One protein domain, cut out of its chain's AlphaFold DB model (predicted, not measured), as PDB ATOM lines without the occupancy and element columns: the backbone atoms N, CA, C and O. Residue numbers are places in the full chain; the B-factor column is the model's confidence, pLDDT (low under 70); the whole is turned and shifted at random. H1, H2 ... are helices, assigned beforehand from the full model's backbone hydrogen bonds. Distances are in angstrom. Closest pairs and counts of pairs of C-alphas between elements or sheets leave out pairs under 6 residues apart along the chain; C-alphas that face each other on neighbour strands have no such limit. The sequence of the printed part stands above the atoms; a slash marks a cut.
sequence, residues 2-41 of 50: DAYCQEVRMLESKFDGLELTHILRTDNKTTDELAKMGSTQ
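This is residues 2 to 41 of the 50 residues of the protein "RNase H type-1 domain-containing protein" of Arundo donax (UniProt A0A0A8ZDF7). Two separate helices, H1 and H2, form the legs of an open U, and a long link bridges them across one end, with residues 17 to 24 crossing the gap. The space between the legs is empty, and neither helix packs on the other. The printed part has 40 residues with two named helices, H1 then H2, and no named strand; its class is all helix, with 23 residues in the helices. It is only just loose, close to extended, with a radius of gyration of the C-alphas of 13.4 A, and the C-alphas span 28 by 23 by 16 A.

Find C-alpha 2 at (80.367, 80.269, 57.753); from there H1, residues 2 to 12, runs 15.1 A from first to last C-alpha. Go on through residues 13 to 28, which hold no named element, to C-alpha 29 at (98.150, 103.188, 57.003). There H2, residues 29 to 40, begins, and it runs 16.4 A to C-alpha 40 at (90.779, 99.087, 42.979).

Compare the C-alphas of H1 with those of H2, and you find the two helices apart, with no C-alpha of the one within 8 A of the other. In H1 and H2 every O i to N i+4 pair is within hydrogen-bond range. Residues 2 to 41, of which 2 to 12 belong to H1 and 29 to 40 belong to H2, stand free: within 10 A of their C-alphas there is no C-alpha from 8 or more residues further along the chain in either direction.

Look to Asp 16 and Thr 40 for the two C-alphas farthest apart, at 34.0 A. The link from H1 to H2 is long, with 16 residues, and its C-alphas lie 9 to 17 A from the mean of the C-alphas. The printed part, residues 2 to 41, has no cut. In the B-factor column, the mean pLDDT of the printed part of this model is 89.3, and no printed residue is under 70.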
ATOM      1  N   ASP A   2      79.749  81.501  57.233       88.38
ATOM      2  CA  ASP A   2      80.367  80.269  57.753       88.38
ATOM      3  C   ASP A   2      81.531  79.737  56.910       88.38
ATOM      4  O   ASP A   2      82.562  79.393  57.472       88.38
ATOM      5  N   ALA A   3      81.414  79.756  55.576       91.69
ATOM      6  CA  ALA A   3      82.496  79.322  54.688       91.69
ATOM      7  C   ALA A   3      83.786  80.148  54.875       91.69
ATOM      8  O   ALA A   3      84.865  79.587  55.004       91.69
ATOM      9  N   TYR A   4      83.676  81.476  54.983       89.88
ATOM     10  CA  TYR A   4      84.828  82.346  55.253       89.88
ATOM     11  C   TYR A   4      85.443  82.053  56.626       89.88
ATOM     12  O   TYR A   4      86.654  81.902  56.755       89.88
ATOM     13  N   CYS A   5      84.603  81.920  57.655       89.69
ATOM     14  CA  CYS A   5      85.063  81.600  59.001       89.69
ATOM     15  C   CYS A   5      85.755  80.229  59.076       89.69
ATOM     16  O   CYS A   5      86.682  80.067  59.865       89.69
ATOM     17  N   GLN A   6      85.314  79.242  58.289       92.94
ATOM     18  CA  GLN A   6      85.954  77.925  58.209       92.94
ATOM     19  C   GLN A   6      87.348  78.007  57.583       92.94
ATOM     20  O   GLN A   6      88.288  77.449  58.144       92.94
ATOM     21  N   GLU A   7      87.496  78.746  56.482       92.25
ATOM     22  CA  GLU A   7      88.796  78.955  55.834       92.25
ATOM     23  C   GLU A   7      89.791  79.660  56.765       92.25
ATOM     24  O   GLU A   7      90.928  79.211  56.913       92.25
ATOM     25  N   VAL A   8      89.354  80.713  57.469       88.62
ATOM     26  CA  VAL A   8      90.205  81.420  58.443       88.62
ATOM     27  C   VAL A   8      90.660  80.474  59.554       88.62
ATOM     28  O   VAL A   8      91.850  80.418  59.845       88.62
ATOM     29  N   ARG A   9      89.763  79.649  60.109       89.44
ATOM     30  CA  ARG A   9      90.122  78.667  61.151       89.44
ATOM     31  C   ARG A   9      91.089  77.590  60.660       89.44
ATOM     32  O   ARG A   9      91.950  77.149  61.416       89.44
ATOM     33  N   MET A  10      90.950  77.140  59.412       92.12
ATOM     34  CA  MET A  10      91.888  76.186  58.811       92.12
ATOM     35  C   MET A  10      93.268  76.811  58.588       92.12
ATOM     36  O   MET A  10      94.277  76.109  58.595       92.12
ATOM     37  N   LEU A  11      93.329  78.121  58.360       90.25
ATOM     38  CA  LEU A  11      94.592  78.834  58.274       90.25
ATOM     39  C   LEU A  11      95.216  79.013  59.661       90.25
ATOM     40  O   LEU A  11      96.397  78.727  59.819       90.25
ATOM     41  N   GLU A  12      94.422  79.398  60.659       90.75
ATOM     42  CA  GLU A  12      94.850  79.523  62.058       90.75
ATOM     43  C   GLU A  12      95.450  78.221  62.599       90.75
ATOM     44  O   GLU A  12      96.471  78.265  63.276       90.75
ATOM     45  N   SER A  13      94.887  77.059  62.245       89.56
ATOM     46  CA  SER A  13      95.400  75.757  62.697       89.56
ATOM     47  C   SER A  13      96.778  75.383  62.142       89.56
ATOM     48  O   SER A  13      97.388  74.431  62.626       89.56
ATOM     49  N   LYS A  14      97.282  76.109  61.136       92.25
ATOM     50  CA  LYS A  14      98.638  75.924  60.593       92.25
ATOM     51  C   LYS A  14      99.702  76.681  61.385       92.25
ATOM     52  O   LYS A  14     100.885  76.478  61.123       92.25
ATOM     53  N   PHE A  15      99.304  77.554  62.305       89.25
ATOM     54  CA  PHE A  15     100.211  78.308  63.161       89.25
ATOM     55  C   PHE A  15     100.172  77.733  64.580       89.25
ATOM     56  O   PHE A  15      99.102  77.455  65.111       89.25
ATOM     57  N   ASP A  16     101.335  77.602  65.225       87.75
ATOM     58  CA  ASP A  16     101.433  77.131  66.620       87.75
ATOM     59  C   ASP A  16     100.859  78.142  67.638       87.75
ATOM     60  O   ASP A  16     100.613  77.815  68.798       87.75
ATOM     61  N   GLY A  17     100.626  79.378  67.193       87.44
ATOM     62  CA  GLY A  17      99.942  80.437  67.923       87.44
ATOM     63  C   GLY A  17      99.723  81.651  67.020       87.44
ATOM     64  O   GLY A  17     100.611  82.021  66.252       87.44
ATOM     65  N   LEU A  18      98.542  82.266  67.104       87.06
ATOM     66  CA  LEU A  18      98.199  83.499  66.395       87.06
ATOM     67  C   LEU A  18      97.631  84.510  67.389       87.06
ATOM     68  O   LEU A  18      96.684  84.210  68.115       87.06
ATOM     69  N   GLU A  19      98.191  85.717  67.398       88.19
ATOM     70  CA  GLU A  19      97.670  86.835  68.177       88.19
ATOM     71  C   GLU A  19      97.065  87.877  67.234       88.19
ATOM     72  O   GLU A  19      97.718  88.365  66.312       88.19
ATOM     73  N   LEU A  20      95.797  88.215  67.467       86.31
ATOM     74  CA  LEU A  20      95.086  89.246  66.720       86.31
ATOM     75  C   LEU A  20      95.005  90.511  67.572       86.31
ATOM     76  O   LEU A  20      94.222  90.591  68.518       86.31
ATOM     77  N   THR A  21      95.795  91.520  67.215       89.06
ATOM     78  CA  THR A  21      95.749  92.833  67.865       89.06
ATOM     79  C   THR A  21      94.915  93.810  67.053       89.06
ATOM     80  O   THR A  21      95.126  93.978  65.850       89.06
ATOM     81  N   HIS A  22      94.006  94.518  67.717       89.25
ATOM     82  CA  HIS A  22      93.291  95.622  67.093       89.25
ATOM     83  C   HIS A  22      94.163  96.885  67.078       89.25
ATOM     84  O   HIS A  22      94.575  97.370  68.131       89.25
ATOM     85  N   ILE A  23      94.404  97.436  65.888       91.06
ATOM     86  CA  ILE A  23      95.161  98.677  65.676       91.06
ATOM     87  C   ILE A  23      94.234  99.697  65.015       91.06
ATOM     88  O   ILE A  23      93.467  99.359  64.110       91.06
ATOM     89  N   LEU A  24      94.298 100.957  65.457       91.38
ATOM     90  CA  LEU A  24      93.530 102.031  64.834       91.38
ATOM     91  C   LEU A  24      93.945 102.202  63.373       91.38
ATOM     92  O   LEU A  24      95.120 102.138  63.018       91.38
ATOM     93  N   ARG A  25      92.974 102.500  62.508       87.69
ATOM     94  CA  ARG A  25      93.222 102.694  61.072       87.69
ATOM     95  C   ARG A  25      94.286 103.760  60.789       87.69
ATOM     96  O   ARG A  25      95.066 103.611  59.856       87.69
ATOM     97  N   THR A  26      94.338 104.814  61.605       89.94
ATOM     98  CA  THR A  26      95.343 105.886  61.510       89.94
ATOM     99  C   THR A  26      96.771 105.395  61.710       89.94
ATOM    100  O   THR A  26      97.687 106.000  61.158       89.94
ATOM    101  N   ASP A  27      96.941 104.296  62.441       90.88
ATOM    102  CA  ASP A  27      98.236 103.701  62.765       90.88
ATOM    103  C   ASP A  27      98.557 102.505  61.850       90.88
ATOM    104  O   ASP A  27      99.695 102.054  61.796       90.88
ATOM    105  N   ASN A  28      97.584 102.038  61.055       90.69
ATOM    106  CA  ASN A  28      97.719 100.925  60.110       90.69
ATOM    107  C   ASN A  28      97.659 101.376  58.634       90.69
ATOM    108  O   ASN A  28      97.069 100.711  57.779       90.69
ATOM    109  N   LYS A  29      98.248 102.542  58.329       90.38
ATOM    110  CA  LYS A  29      98.150 103.188  57.003       90.38
ATOM    111  C   LYS A  29      98.625 102.294  55.861       90.38
ATOM    112  O   LYS A  29      97.959 102.227  54.838       90.38
ATOM    113  N   THR A  30      99.742 101.587  56.030       87.56
ATOM    114  CA  THR A  30     100.307 100.729  54.976       87.56
ATOM    115  C   THR A  30      99.328  99.635  54.553       87.56
ATOM    116  O   THR A  30      99.103  99.434  53.363       87.56
ATOM    117  N   THR A  31      98.695  98.970  55.518       88.88
ATOM    118  CA  THR A  31      97.705  97.919  55.249       88.88
ATOM    119  C   THR A  31      96.441  98.487  54.603       88.88
ATOM    120  O   THR A  31      95.882  97.863  53.706       88.88
ATOM    121  N   ASP A  32      96.004  99.684  55.011       89.88
ATOM    122  CA  ASP A  32      94.861 100.372  54.394       89.88
ATOM    123  C   ASP A  32      95.118 100.710  52.916       89.88
ATOM    124  O   ASP A  32      94.244 100.508  52.074       89.88
ATOM    125  N   GLU A  33      96.324 101.178  52.580       89.06
ATOM    126  CA  GLU A  33      96.713 101.454  51.193       89.06
ATOM    127  C   GLU A  33      96.802 100.173  50.350       89.06
ATOM    128  O   GLU A  33      96.323 100.152  49.215       89.06
ATOM    129  N   LEU A  34      97.324  99.075  50.908       88.94
ATOM    130  CA  LEU A  34      97.329  97.771  50.230       88.94
ATOM    131  C   LEU A  34      95.907  97.256  49.970       88.94
ATOM    132  O   LEU A  34      95.599  96.822  48.860       88.94
ATOM    133  N   ALA A  35      95.010  97.369  50.953       88.56
ATOM    134  CA  ALA A  35      93.612  96.984  50.785       88.56
ATOM    135  C   ALA A  35      92.917  97.815  49.690       88.56
ATOM    136  O   ALA A  35      92.175  97.264  48.872       88.56
ATOM    137  N   LYS A  36      93.190  99.127  49.614       89.44
ATOM    138  CA  LYS A  36      92.698  99.987  48.521       89.44
ATOM    139  C   LYS A  36      93.252  99.558  47.168       89.44
ATOM    140  O   LYS A  36      92.493  99.518  46.201       89.44
ATOM    141  N   MET A  37      94.538  99.222  47.086       88.19
ATOM    142  CA  MET A  37      95.173  98.756  45.851       88.19
ATOM    143  C   MET A  37      94.503  97.479  45.332       88.19
ATOM    144  O   MET A  37      94.128  97.422  44.162       88.19
ATOM    145  N   GLY A  38      94.253  96.505  46.215       86.88
ATOM    146  CA  GLY A  38      93.538  95.273  45.872       86.88
ATOM    147  C   GLY A  38      92.079  95.522  45.476       86.88
ATOM    148  O   GLY A  38      91.616  95.014  44.458       86.88
ATOM    149  N   SER A  39      91.365  96.373  46.222       87.50
ATOM    150  CA  SER A  39      89.969  96.721  45.917       87.50
ATOM    151  C   SER A  39      89.808  97.486  44.600       87.50
ATOM    152  O   SER A  39      88.775  97.352  43.949       87.50
ATOM    153  N   THR A  40      90.784  98.316  44.233       89.25
ATOM    154  CA  THR A  40      90.779  99.087  42.979       89.25
ATOM    155  C   THR A  40      91.408  98.324  41.815       89.25
ATOM    156  O   THR A  40      91.353  98.812  40.689       89.25
ATOM    157  N   GLN A  41      91.980  97.138  42.073       82.38
ATOM    158  CA  GLN A  41      92.753  96.346  41.108       82.38
ATOM    159  C   GLN A  41      93.844  97.180  40.423       82.38
ATOM    160  O   GLN A  41      94.139  97.013  39.238       82.38
TER     161      GLN A  41